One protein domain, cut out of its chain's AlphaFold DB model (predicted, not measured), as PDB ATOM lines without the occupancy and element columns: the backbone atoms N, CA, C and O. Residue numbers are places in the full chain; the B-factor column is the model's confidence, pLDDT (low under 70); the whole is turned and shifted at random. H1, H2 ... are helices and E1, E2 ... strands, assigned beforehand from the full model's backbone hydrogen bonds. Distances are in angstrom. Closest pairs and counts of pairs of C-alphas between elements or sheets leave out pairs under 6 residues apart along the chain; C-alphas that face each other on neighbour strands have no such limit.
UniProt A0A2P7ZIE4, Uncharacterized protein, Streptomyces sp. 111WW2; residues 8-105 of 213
ATOM      1  N   LYS A   8     197.993 181.767 212.178       95.56
ATOM      2  CA  LYS A   8     198.071 181.648 213.635       95.56
ATOM      3  C   LYS A   8     196.911 180.796 214.106       95.56
ATOM      4  O   LYS A   8     195.764 181.166 213.872       95.56
ATOM      5  N   LEU A   9     197.196 179.668 214.746       94.94
ATOM      6  CA  LEU A   9     196.184 178.686 215.123       94.94
ATOM      7  C   LEU A   9     195.744 178.900 216.580       94.94
ATOM      8  O   LEU A   9     196.564 178.884 217.502       94.94
ATOM      9  N   LEU A  10     194.440 179.101 216.786       89.31
ATOM     10  CA  LEU A  10     193.786 179.268 218.085       89.31
ATOM     11  C   LEU A  10     193.040 177.985 218.464       89.31
ATOM     12  O   LEU A  10     191.820 177.928 218.439       89.31
ATOM     13  N   GLY A  11     193.773 176.932 218.800       90.62
ATOM     14  CA  GLY A  11     193.177 175.645 219.154       90.62
ATOM     15  C   GLY A  11     193.961 174.481 218.577       90.62
ATOM     16  O   GLY A  11     195.088 174.657 218.115       90.62
ATOM     17  N   VAL A  12     193.341 173.302 218.604       95.38
ATOM     18  CA  VAL A  12     193.864 172.118 217.921       95.38
ATOM     19  C   VAL A  12     193.512 172.237 216.444       95.38
ATOM     20  O   VAL A  12     192.335 172.282 216.088       95.38
ATOM     21  N   ALA A  13     194.532 172.299 215.597       96.56
ATOM     22  CA  ALA A  13     194.365 172.078 214.169       96.56
ATOM     23  C   ALA A  13     194.557 170.593 213.860       96.56
ATOM     24  O   ALA A  13     195.335 169.913 214.526       96.56
ATOM     25  N   GLU A  14     193.872 170.093 212.843       97.81
ATOM     26  CA  GLU A  14     193.939 168.706 212.406       97.81
ATOM     27  C   GLU A  14     194.315 168.624 210.930       97.81
ATOM     28  O   GLU A  14     193.703 169.285 210.093       97.81
ATOM     29  N   VAL A  15     195.286 167.769 210.610       97.62
ATOM     30  CA  VAL A  15     195.638 167.387 209.241       97.62
ATOM     31  C   VAL A  15     195.158 165.960 209.008       97.62
ATOM     32  O   VAL A  15     195.599 165.032 209.685       97.62
ATOM     33  N   ASN A  16     194.241 165.766 208.061       97.31
ATOM     34  CA  ASN A  16     193.605 164.476 207.771       97.31
ATOM     35  C   ASN A  16     193.011 163.800 209.026       97.31
ATOM     36  O   ASN A  16     193.157 162.593 209.221       97.31
ATOM     37  N   GLY A  17     192.384 164.590 209.905       95.94
ATOM     38  CA  GLY A  17     191.785 164.111 211.159       95.94
ATOM     39  C   GLY A  17     192.794 163.721 212.244       95.94
ATOM     40  O   GLY A  17     192.420 163.092 213.232       95.94
ATOM     41  N   ARG A  18     194.082 164.045 212.069       97.25
ATOM     42  CA  ARG A  18     195.112 163.882 213.102       97.25
ATOM     43  C   ARG A  18     195.521 165.246 213.643       97.25
ATOM     44  O   ARG A  18     195.759 166.140 212.837       97.25
ATOM     45  N   PRO A  19     195.661 165.411 214.967       97.25
ATOM     46  CA  PRO A  19     196.055 166.688 215.539       97.25
ATOM     47  C   PRO A  19     197.462 167.073 215.076       97.25
ATOM     48  O   PRO A  19     198.397 166.274 215.153       97.25
ATOM     49  N   LEU A  20     197.605 168.312 214.617       97.06
ATOM     50  CA  LEU A  20     198.889 168.931 214.344       97.06
ATOM     51  C   LEU A  20     199.572 169.216 215.684       97.06
ATOM     52  O   LEU A  20     199.020 169.915 216.533       97.06
ATOM     53  N   ALA A  21     200.762 168.656 215.880       96.44
ATOM     54  CA  ALA A  21     201.502 168.748 217.130       96.44
ATOM     55  C   ALA A  21     202.941 169.197 216.874       96.44
ATOM     56  O   ALA A  21     203.562 168.813 215.887       96.44
ATOM     57  N   CYS A  22     203.501 169.968 217.801       95.94
ATOM     58  CA  CYS A  22     204.915 170.312 217.780       95.94
ATOM     59  C   CYS A  22     205.776 169.044 217.851       95.94
ATOM     60  O   CYS A  22     205.685 168.289 218.818       95.94
ATOM     61  N   ALA A  23     206.684 168.862 216.891       93.62
ATOM     62  CA  ALA A  23     207.583 167.708 216.858       93.62
ATOM     63  C   ALA A  23     208.521 167.607 218.080       93.62
ATOM     64  O   ALA A  23     208.970 166.514 218.414       93.62
ATOM     65  N   ALA A  24     208.813 168.724 218.758       96.25
ATOM     66  CA  ALA A  24     209.720 168.744 219.907       96.25
ATOM     67  C   ALA A  24     209.026 168.457 221.247       96.25
ATOM     68  O   ALA A  24     209.542 167.683 222.047       96.25
ATOM     69  N   CYS A  25     207.884 169.097 221.523       96.50
ATOM     70  CA  CYS A  25     207.213 169.000 222.828       96.50
ATOM     71  C   CYS A  25     205.827 168.341 222.782       96.50
ATOM     72  O   CYS A  25     205.201 168.186 223.826       96.50
ATOM     73  N   GLY A  26     205.322 167.989 221.597       96.12
ATOM     74  CA  GLY A  26     204.003 167.381 221.410       96.12
ATOM     75  C   GLY A  26     202.818 168.329 221.609       96.12
ATOM     76  O   GLY A  26     201.676 167.882 221.548       96.12
ATOM     77  N   ASN A  27     203.048 169.625 221.852       96.00
ATOM     78  CA  ASN A  27     201.955 170.571 222.062       96.00
ATOM     79  C   ASN A  27     201.145 170.781 220.773       96.00
ATOM     80  O   ASN A  27     201.720 171.035 219.715       96.00
ATOM     81  N   THR A  28     199.822 170.713 220.881       96.44
ATOM     82  CA  THR A  28     198.868 170.868 219.771       96.44
ATOM     83  C   THR A  28     198.260 172.268 219.681       96.44
ATOM     84  O   THR A  28     197.483 172.545 218.773       96.44
ATOM     85  N   PHE A  29     198.601 173.155 220.620       94.12
ATOM     86  CA  PHE A  29     198.074 174.515 220.710       94.12
ATOM     87  C   PHE A  29     199.147 175.567 220.413       94.12
ATOM     88  O   PHE A  29     200.345 175.307 220.533       94.12
ATOM     89  N   SER A  30     198.700 176.789 220.097       92.06
ATOM     90  CA  SER A  30     199.567 177.963 219.907       92.06
ATOM     91  C   SER A  30     200.663 177.719 218.865       92.06
ATOM     92  O   SER A  30     201.847 177.969 219.103       92.06
ATOM     93  N   LEU A  31     200.243 177.188 217.719       96.62
ATOM     94  CA  LEU A  31     201.105 176.932 216.578       96.62
ATOM     95  C   LEU A  31     200.991 178.088 215.577       96.62
ATOM     96  O   LEU A  31     199.892 178.545 215.251       96.62
ATOM     97  N   GLU A  32     202.136 178.544 215.087       97.00
ATOM     98  CA  GLU A  32     202.246 179.488 213.979       97.00
ATOM     99  C   GLU A  32     202.795 178.762 212.751       97.00
ATOM    100  O   GLU A  32     203.727 177.965 212.858       97.00
ATOM    101  N   VAL A  33     202.211 179.016 211.582       96.69
ATOM    102  CA  VAL A  33     202.627 178.407 210.313       96.69
ATOM    103  C   VAL A  33     203.152 179.497 209.390       96.69
ATOM    104  O   VAL A  33     202.482 180.507 209.176       96.69
ATOM    105  N   HIS A  34     204.341 179.278 208.831       96.12
ATOM    106  CA  HIS A  34     205.016 180.201 207.925       96.12
ATOM    107  C   HIS A  34     205.350 179.510 206.603       96.12
ATOM    108  O   HIS A  34     205.985 178.450 206.574       96.12
ATOM    109  N   LYS A  35     205.009 180.156 205.494       95.19
ATOM    110  CA  LYS A  35     205.474 179.789 204.162       95.19
ATOM    111  C   LYS A  35     206.903 180.284 203.991       95.19
ATOM    112  O   LYS A  35     207.180 181.482 204.020       95.19
ATOM    113  N   ARG A  36     207.842 179.357 203.803       88.81
ATOM    114  CA  ARG A  36     209.261 179.703 203.600       88.81
ATOM    115  C   ARG A  36     209.660 179.862 202.143       88.81
ATOM    116  O   ARG A  36     210.681 180.484 201.855       88.81
ATOM    117  N   THR A  37     208.881 179.295 201.231       91.88
ATOM    118  CA  THR A  37     209.168 179.308 199.798       91.88
ATOM    119  C   THR A  37     207.895 179.599 199.015       91.88
ATOM    120  O   THR A  37     206.793 179.568 199.556       91.88
ATOM    121  N   VAL A  38     208.049 179.887 197.724       92.19
ATOM    122  CA  VAL A  38     206.923 180.101 196.802       92.19
ATOM    123  C   VAL A  38     206.357 178.795 196.243       92.19
ATOM    124  O   VAL A  38     205.364 178.810 195.525       92.19
ATOM    125  N   PHE A  39     206.996 177.658 196.527       96.56
ATOM    126  CA  PHE A  39     206.564 176.372 195.998       96.56
ATOM    127  C   PHE A  39     205.433 175.814 196.848       96.56
ATOM    128  O   PHE A  39     205.624 175.511 198.025       96.56
ATOM    129  N   GLU A  40     204.274 175.619 196.228       95.94
ATOM    130  CA  GLU A  40     203.067 175.096 196.878       95.94
ATOM    131  C   GLU A  40     203.278 173.712 197.508       95.94
ATOM    132  O   GLU A  40     202.632 173.370 198.493       95.94
ATOM    133  N   THR A  41     204.176 172.895 196.951       96.62
ATOM    134  CA  THR A  41     204.467 171.541 197.446       96.62
ATOM    135  C   THR A  41     205.536 171.498 198.529       96.62
ATOM    136  O   THR A  41     205.784 170.426 199.072       96.62
ATOM    137  N   ALA A  42     206.210 172.613 198.818       97.06
ATOM    138  CA  ALA A  42     207.192 172.640 199.892       97.06
ATOM    139  C   ALA A  42     206.490 172.564 201.252       97.06
ATOM    140  O   ALA A  42     205.399 173.118 201.434       97.06
ATOM    141  N   ALA A  43     207.140 171.888 202.197       97.12
ATOM    142  CA  ALA A  43     206.706 171.844 203.582       97.12
ATOM    143  C   ALA A  43     206.696 173.261 204.174       97.12
ATOM    144  O   ALA A  43     207.615 174.060 203.958       97.12
ATOM    145  N   ALA A  44     205.635 173.570 204.908       96.25
ATOM    146  CA  ALA A  44     205.517 174.800 205.661       96.25
ATOM    147  C   ALA A  44     206.310 174.680 206.966       96.25
ATOM    148  O   ALA A  44     206.479 173.596 207.533       96.25
ATOM    149  N   TRP A  45     206.789 175.816 207.460       96.38
ATOM    150  CA  TRP A  45     207.473 175.884 208.740       96.38
ATOM    151  C   TRP A  45     206.456 176.076 209.859       96.38
ATOM    152  O   TRP A  45     205.784 177.105 209.912       96.38
ATOM    153  N   VAL A  46     206.362 175.108 210.762       96.69
ATOM    154  CA  VAL A  46     205.485 175.160 211.932       96.69
ATOM    155  C   VAL A  46     206.322 175.514 213.154       96.69
ATOM    156  O   VAL A  46     207.295 174.832 213.473       96.69
ATOM    157  N   CYS A  47     205.948 176.588 213.841       96.56
ATOM    158  CA  CYS A  47     206.581 177.076 215.057       96.56
ATOM    159  C   CYS A  47     205.641 176.891 216.250       96.56
ATOM    160  O   CYS A  47     204.478 177.289 216.208       96.56
ATOM    161  N   CYS A  48     206.142 176.303 217.334       96.75
ATOM    162  CA  CYS A  48     205.405 176.194 218.584       96.75
ATOM    163  C   CYS A  48     205.758 177.354 219.508       96.75
ATOM    164  O   CYS A  48     206.885 177.450 219.994       96.75
ATOM    165  N   LEU A  49     204.772 178.189 219.836       95.00
ATOM    166  CA  LEU A  49     204.984 179.334 220.723       95.00
ATOM    167  C   LEU A  49     205.243 178.936 222.182       95.00
ATOM    168  O   LEU A  49     205.725 179.754 222.960       95.00
ATOM    169  N   SER A  50     204.945 177.694 222.574       94.94
ATOM    170  CA  SER A  50     205.159 177.235 223.952       94.94
ATOM    171  C   SER A  50     206.603 176.839 224.241       94.94
ATOM    172  O   SER A  50     207.105 177.150 225.316       94.94
ATOM    173  N   CYS A  51     207.276 176.147 223.315       96.38
ATOM    174  CA  CYS A  51     208.672 175.726 223.494       96.38
ATOM    175  C   CYS A  51     209.663 176.495 222.606       96.38
ATOM    176  O   CYS A  51     210.868 176.309 222.744       96.38
ATOM    177  N   GLY A  52     209.172 177.332 221.684       95.19
ATOM    178  CA  GLY A  52     209.980 178.098 220.734       95.19
ATOM    179  C   GLY A  52     210.600 177.263 219.610       95.19
ATOM    180  O   GLY A  52     211.316 177.807 218.772       95.19
ATOM    181  N   HIS A  53     210.354 175.950 219.575       96.56
ATOM    182  CA  HIS A  53     210.861 175.095 218.513       96.56
ATOM    183  C   HIS A  53     210.051 175.292 217.233       96.56
ATOM    184  O   HIS A  53     208.818 175.275 217.263       96.56
ATOM    185  N   GLY A  54     210.754 175.416 216.111       95.31
ATOM    186  CA  GLY A  54     210.158 175.422 214.787       95.31
ATOM    187  C   GLY A  54     210.868 174.449 213.858       95.31
ATOM    188  O   GLY A  54     212.079 174.251 213.971       95.31
ATOM    189  N   GLY A  55     210.107 173.861 212.944       95.62
ATOM    190  CA  GLY A  55     210.605 172.915 211.957       95.62
ATOM    191  C   GLY A  55     209.672 172.819 210.760       95.62
ATOM    192  O   GLY A  55     208.557 173.339 210.781       95.62
ATOM    193  N   GLU A  56     210.137 172.170 209.699       96.00
ATOM    194  CA  GLU A  56     209.284 171.838 208.561       96.00
ATOM    195  C   GLU A  56     208.366 170.669 208.922       96.00
ATOM    196  O   GLU A  56     208.836 169.632 209.397       96.00
ATOM    197  N   ASP A  57     207.067 170.827 208.679       94.88
ATOM    198  CA  ASP A  57     206.087 169.756 208.842       94.88
ATOM    199  C   ASP A  57     205.671 169.234 207.464       94.88
ATOM    200  O   ASP A  57     205.109 169.961 206.649       94.88
ATOM    201  N   GLN A  58     205.954 167.960 207.185       94.12
ATOM    202  CA  GLN A  58     205.665 167.344 205.883       94.12
ATOM    203  C   GLN A  58     204.161 167.212 205.602       94.12
ATOM    204  O   GLN A  58     203.763 167.058 204.447       94.12
ATOM    205  N   ALA A  59     203.317 167.251 206.635       94.62
ATOM    206  CA  ALA A  59     201.871 167.170 206.489       94.62
ATOM    207  C   ALA A  59     201.250 168.528 206.117       94.62
ATOM    208  O   ALA A  59     200.173 168.568 205.520       94.62
ATOM    209  N   VAL A  60     201.926 169.639 206.429       96.88
ATOM    210  CA  VAL A  60     201.456 170.996 206.132       96.88
ATOM    211  C   VAL A  60     202.299 171.581 205.009       96.88
ATOM    212  O   VAL A  60     203.471 171.879 205.189       96.88
ATOM    213  N   THR A  61     201.707 171.783 203.837       97.62
ATOM    214  CA  THR A  61     202.403 172.374 202.682       97.62
ATOM    215  C   THR A  61     202.004 173.831 202.476       97.62
ATOM    216  O   THR A  61     200.936 174.258 202.919       97.62
ATOM    217  N   ASN A  62     202.827 174.603 201.764       97.19
ATOM    218  CA  ASN A  62     202.500 175.996 201.444       97.19
ATOM    219  C   ASN A  62     201.177 176.121 200.668       97.19
ATOM    220  O   ASN A  62     200.390 177.013 200.956       97.19
ATOM    221  N   GLY A  63     200.883 175.191 199.752       97.06
ATOM    222  CA  GLY A  63     199.620 175.175 199.009       97.06
ATOM    223  C   GLY A  63     198.404 174.914 199.902       97.06
ATOM    224  O   GLY A  63     197.335 175.475 199.675       97.06
ATOM    225  N   LEU A  64     198.571 174.132 200.974       97.38
ATOM    226  CA  LEU A  64     197.527 173.947 201.984       97.38
ATOM    227  C   LEU A  64     197.298 175.234 202.785       97.38
ATOM    228  O   LEU A  64     196.153 175.606 203.027       97.38
ATOM    229  N   VAL A  65     198.371 175.952 203.132       97.12
ATOM    230  CA  VAL A  65     198.282 177.280 203.759       97.12
ATOM    231  C   VAL A  65     197.556 178.271 202.845       97.12
ATOM    232  O   VAL A  65     196.648 178.969 203.295       97.12
ATOM    233  N   ASP A  66     197.890 178.293 201.556       96.81
ATOM    234  CA  ASP A  66     197.226 179.151 200.570       96.81
ATOM    235  C   ASP A  66     195.741 178.805 200.411       96.81
ATOM    236  O   ASP A  66     194.904 179.707 200.344       96.81
ATOM    237  N   ALA A  67     195.386 177.517 200.437       96.81
ATOM    238  CA  ALA A  67     193.995 177.074 200.413       96.81
ATOM    239  C   ALA A  67     193.210 177.565 201.646       96.81
ATOM    240  O   ALA A  67     192.066 178.012 201.510       96.81
ATOM    241  N   VAL A  68     193.824 177.546 202.837       96.25
ATOM    242  CA  VAL A  68     193.227 178.122 204.056       96.25
ATOM    243  C   VAL A  68     193.018 179.622 203.902       96.25
ATOM    244  O   VAL A  68     191.907 180.103 204.130       96.25
ATOM    245  N   LEU A  69     194.048 180.360 203.483       94.00
ATOM    246  CA  LEU A  69     193.983 181.814 203.328       94.00
ATOM    247  C   LEU A  69     192.934 182.234 202.291       94.00
ATOM    248  O   LEU A  69     192.139 183.138 202.547       94.00
ATOM    249  N   ALA A  70     192.871 181.542 201.152       92.69
ATOM    250  CA  ALA A  70     191.863 181.782 200.125       92.69
ATOM    251  C   ALA A  70     190.445 181.471 200.636       92.69
ATOM    252  O   ALA A  70     189.509 182.247 200.418       92.69
ATOM    253  N   GLY A  71     190.276 180.360 201.358       90.88
ATOM    254  CA  GLY A  71     189.006 179.991 201.980       90.88
ATOM    255  C   GLY A  71     188.556 180.984 203.055       90.88
ATOM    256  O   GLY A  71     187.362 181.261 203.178       90.88
ATOM    257  N   TRP A  72     189.500 181.544 203.808       88.31
ATOM    258  CA  TRP A  72     189.235 182.508 204.871       88.31
ATOM    259  C   TRP A  72     188.903 183.903 204.329       88.31
ATOM    260  O   TRP A  72     187.922 184.502 204.769       88.31
ATOM    261  N   ALA A  73     189.612 184.382 203.301       84.94
ATOM    262  CA  ALA A  73     189.313 185.660 202.646       84.94
ATOM    263  C   ALA A  73     187.867 185.726 202.112       84.94
ATOM    264  O   ALA A  73     187.214 186.769 202.163       84.94
ATOM    265  N   ASN A  74     187.326 184.593 201.654       81.31
ATOM    266  CA  ASN A  74     185.930 184.498 201.231       81.31
ATOM    267  C   ASN A  74     184.938 184.543 202.409       81.31
ATOM    268  O   ASN A  74     183.822 185.041 202.246       81.31
ATOM    269  N   ARG A  75     185.342 184.053 203.590       77.44
ATOM    270  CA  ARG A  75     184.510 183.973 204.802       77.44
ATOM    271  C   ARG A  75     184.523 185.222 205.671       77.44
ATOM    272  O   ARG A  75     183.554 185.412 206.392       77.44
ATOM    273  N   GLN A  76     185.522 186.100 205.573       70.88
ATOM    274  CA  GLN A  76     185.592 187.343 206.369       70.88
ATOM    275  C   GLN A  76     184.334 188.233 206.285       70.88
ATOM    276  O   GLN A  76     184.117 189.101 207.127       70.88
ATOM    277  N   LYS A  77     183.474 188.022 205.282       70.00
ATOM    278  CA  LYS A  77     182.193 188.725 205.131       70.00
ATOM    279  C   LYS A  77     181.105 188.239 206.097       70.00
ATOM    280  O   LYS A  77     180.125 188.956 206.292       70.00
ATOM    281  N   ASP A  78     181.254 187.055 206.682       72.31
ATOM    282  CA  ASP A  78     180.315 186.489 207.645       72.31
ATOM    283  C   ASP A  78     180.790 186.759 209.079       72.31
ATOM    284  O   ASP A  78     181.666 186.087 209.615       72.31
ATOM    285  N   VAL A  79     180.202 187.778 209.707       65.62
ATOM    286  CA  VAL A  79     180.561 188.243 211.060       65.62
ATOM    287  C   VAL A  79     180.129 187.248 212.152       65.62
ATOM    288  O   VAL A  79     180.571 187.362 213.293       65.62
ATOM    289  N   ALA A  80     179.245 186.293 211.840       69.25
ATOM    290  CA  ALA A  80     178.718 185.340 212.818       69.25
ATOM    291  C   ALA A  80     179.524 184.033 212.894       69.25
ATOM    292  O   ALA A  80     179.435 183.319 213.897       69.25
ATOM    293  N   GLY A  81     180.293 183.713 211.851       65.75
ATOM    294  CA  GLY A  81     181.144 182.531 211.820       65.75
ATOM    295  C   GLY A  81     182.305 182.678 212.798       65.75
ATOM    296  O   GLY A  81     183.051 183.649 212.732       65.75
ATOM    297  N   ARG A  82     182.474 181.706 213.705       66.06
ATOM    298  CA  ARG A  82     183.753 181.535 214.416       66.06
ATOM    299  C   ARG A  82     184.860 181.371 213.370       66.06
ATOM    300  O   ARG A  82     184.574 180.843 212.294       66.06
ATOM    301  N   ASP A  83     186.098 181.734 213.697       84.94
ATOM    302  CA  ASP A  83     187.291 181.629 212.830       84.94
ATOM    303  C   ASP A  83     187.720 180.175 212.520       84.94
ATOM    304  O   ASP A  83     188.888 179.862 212.294       84.94
ATOM    305  N   GLN A  84     186.753 179.262 212.498       91.31
ATOM    306  CA  GLN A  84     186.893 177.885 212.087       91.31
ATOM    307  C   GLN A  84     187.069 177.808 210.576       91.31
ATOM    308  O   GLN A  84     186.303 178.383 209.790       91.31
ATOM    309  N   PHE A  85     188.054 177.030 210.162       93.62
ATOM    310  CA  PHE A  85     188.340 176.789 208.766       93.62
ATOM    311  C   PHE A  85     188.464 175.296 208.489       93.62
ATOM    312  O   PHE A  85     188.748 174.467 209.353       93.62
ATOM    313  N   THR A  86     188.233 174.965 207.229       95.44
ATOM    314  CA  THR A  86     188.518 173.656 206.657       95.44
ATOM    315  C   THR A  86     188.923 173.922 205.223       95.44
ATOM    316  O   THR A  86     188.193 174.613 204.503       95.44
ATOM    317  N   ALA A  87     190.098 173.444 204.843       96.94
ATOM    318  CA  ALA A  87     190.648 173.582 203.509       96.94
ATOM    319  C   ALA A  87     191.221 172.244 203.060       96.94
ATOM    320  O   ALA A  87     191.784 171.503 203.862       96.94
ATOM    321  N   GLU A  88     191.079 171.954 201.774       97.62
ATOM    322  CA  GLU A  88     191.651 170.771 201.152       97.62
ATOM    323  C   GLU A  88     192.663 171.197 200.092       97.62
ATOM    324  O   GLU A  88     192.399 172.085 199.280       97.62
ATOM    325  N   TRP A  89     193.814 170.535 200.086       97.38
ATOM    326  CA  TRP A  89     194.822 170.671 199.051       97.38
ATOM    327  C   TRP A  89     195.365 169.294 198.682       97.38
ATOM    328  O   TRP A  89     195.971 168.612 199.506       97.38
ATOM    329  N   ARG A  90     195.147 168.880 197.427       96.25
ATOM    330  CA  ARG A  90     195.615 167.590 196.879       96.25
ATOM    331  C   ARG A  90     195.238 166.380 197.754       96.25
ATOM    332  O   ARG A  90     196.063 165.498 197.978       96.25
ATOM    333  N   GLY A  91     194.004 166.350 198.257       96.44
ATOM    334  CA  GLY A  91     193.505 165.277 199.124       96.44
ATOM    335  C   GLY A  91     193.980 165.346 200.580       96.44
ATOM    336  O   GLY A  91     193.631 164.468 201.363       96.44
ATOM    337  N   ILE A  92     194.763 166.363 200.957       97.38
ATOM    338  CA  ILE A  92     195.110 166.652 202.351       97.38
ATOM    339  C   ILE A  92     194.140 167.706 202.877       97.38
ATOM    340  O   ILE A  92     194.050 168.797 202.317       97.38
ATOM    341  N   VAL A  93     193.439 167.396 203.962       98.06
ATOM    342  CA  VAL A  93     192.496 168.304 204.619       98.06
ATOM    343  C   VAL A  93     193.143 168.888 205.865       98.06
ATOM    344  O   VAL A  93     193.569 168.138 206.739       98.06
ATOM    345  N   LEU A  94     193.181 170.215 205.973       97.88
ATOM    346  CA  LEU A  94     193.536 170.931 207.194       97.88
ATOM    347  C   LEU A  94     192.291 171.623 207.743       97.88
ATOM    348  O   LEU A  94     191.645 172.415 207.049       97.88
ATOM    349  N   ALA A  95     191.968 171.332 208.993       97.25
ATOM    350  CA  ALA A  95     190.887 171.965 209.729       97.25
ATOM    351  C   ALA A  95     191.419 172.555 211.034       97.25
ATOM    352  O   ALA A  95     192.398 172.071 211.592       97.25
ATOM    353  N   GLY A  96     190.785 173.607 211.530       95.25
ATOM    354  CA  GLY A  96     191.189 174.223 212.786       95.25
ATOM    355  C   GLY A  96     190.483 175.544 213.019       95.25
ATOM    356  O   GLY A  96     189.524 175.885 212.330       95.25
ATOM    357  N   GLU A  97     190.983 176.294 213.989       93.06
ATOM    358  CA  GLU A  97     190.516 177.637 214.312       93.06
ATOM    359  C   GLU A  97     191.695 178.606 214.190       93.06
ATOM    360  O   GLU A  97     192.795 178.322 214.673       93.06
ATOM    361  N   LEU A  98     191.497 179.717 213.481       92.50
ATOM    362  CA  LEU A  98     192.487 180.784 213.375       92.50
ATOM    363  C   LEU A  98     192.353 181.735 214.563       92.50
ATOM    364  O   LEU A  98     191.275 181.918 215.122       92.50
ATOM    365  N   VAL A  99     193.458 182.375 214.942       88.69
ATOM    366  CA  VAL A  99     193.411 183.499 215.879       88.69
ATOM    367  C   VAL A  99     192.584 184.614 215.237       88.69
ATOM    368  O   VAL A  99     192.939 185.037 214.134       88.69
ATOM    369  N   PRO A 100     191.536 185.128 215.912       78.50
ATOM    370  CA  PRO A 100     190.763 186.255 215.421       78.50
ATOM    371  C   PRO A 100     191.701 187.445 215.268       78.50
ATOM    372  O   PRO A 100     192.110 188.086 216.242       78.50
ATOM    373  N   THR A 101     192.059 187.761 214.032       71.69
ATOM    374  CA  THR A 101     192.628 189.064 213.729       71.69
ATOM    375  C   THR A 101     191.466 190.035 213.795       71.69
ATOM    376  O   THR A 101     190.545 189.934 212.986       71.69
ATOM    377  N   LEU A 102     191.481 190.948 214.767       65.12
ATOM    378  CA  LEU A 102     190.549 192.072 214.791       65.12
ATOM    379  C   LEU A 102     190.694 192.839 213.474       65.12
ATOM    380  O   LEU A 102     191.597 193.659 213.320       65.12
ATOM    381  N   ASP A 103     189.822 192.539 212.518       68.94
ATOM    382  CA  ASP A 103     189.802 193.235 211.246       68.94
ATOM    383  C   ASP A 103     189.277 194.659 211.473       68.94
ATOM    384  O   ASP A 103     188.380 194.906 212.291       68.94
ATOM    385  N   LEU A 104     189.819 195.613 210.719       69.00
ATOM    386  CA  LEU A 104     189.353 196.994 210.675       69.00
ATOM    387  C   LEU A 104     187.844 197.059 210.416       69.00
ATOM    388  O   LEU A 104     187.178 197.948 210.950       69.00
ATOM    389  N   TYR A 105     187.287 196.108 209.659       69.25
ATOM    390  CA  TYR A 105     185.844 196.007 209.459       69.25
ATOM    391  C   TYR A 105     185.092 195.650 210.747       69.25
ATOM    392  O   TYR A 105     184.129 196.333 211.099       69.25
TER     393      TYR A 105
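This is residues 8 to 105 of the 213 residues of an uncharacterized protein of Streptomyces sp. 111WW2 (UniProt A0A2P7ZIE4). Two small antiparallel sheets, the strongly twisted meander E1 E2 E3 and the hairpin E4 E5, stand near each other but do not join into one sheet, and the one helix, H1, links them: it begins beside the meander, right after E3, and runs on along the hairpin, where it packs on E4 above all. Residues 8 to 30, with no named element, begin between the two sheets, loop out and come back to E1. The printed part has 98 residues, with the named elements E1 E2 E3 H1 E4 E5 along the chain; the class is mixed, helices and strands, with 44 residues in named elements, under half of the total. It is compact, with a radius of gyration of the C-alphas of 13.0 A, and its C-alphas span 37 by 28 by 25 A.

E1, residues 31 to 34, E2, residues 43 to 48, and E3, residues 54 to 61, make a meander, each strand the antiparallel neighbour of the one before. E1 and E2 form a hairpin, with N 34 and O 45 within hydrogen-bond range at 2.8 A. E2 and E3 form another, with N 46 and O 55 at 2.8 A and N 44 and O 60 at 2.8 A. E3 bends by 94 degrees at residue 58, and this sheet is strongly twisted. H1, residues 62 to 75, follows E3 by a tight link and stands at the level of this sheet, at a height over the sheet of 3.0 A; the closest C-alphas of E2 and H1 are those of Ala 44 and Asn 62, 5.3 A apart. Every O i to N i+4 pair in H1 is within hydrogen-bond range. E4, residues 84 to 89, and E5, residues 92 to 97, form a hairpin, antiparallel at 165 degrees, with N 94 and O 87 at 2.8 A. The closest C-alphas of H1 and E4 are those of Leu 64 and Trp 89, 5.2 A apart. E1 and E2 are apart from E4 and E5.

E1 begins with C-alpha 31 at (201.105, 176.932, 216.578). E2 is 15.7 A from first to last C-alpha and E3 14.7 A. H1 is 20.0 A long, from C-alpha 62 at (202.500, 175.996, 201.444) to C-alpha 75 at (184.510, 183.973, 204.802). E4 and E5 are 16.9 A each, and E5 ends with C-alpha 97 at (190.516, 177.637, 214.312).

The two C-alphas farthest apart are those of Ala 24 and Tyr 105, at 37.7 A. The printed part has no cut, and no link between named elements is long. The mean pLDDT of the printed part is 91.4; residues 79 to 82 and 102 to 105 are under 70.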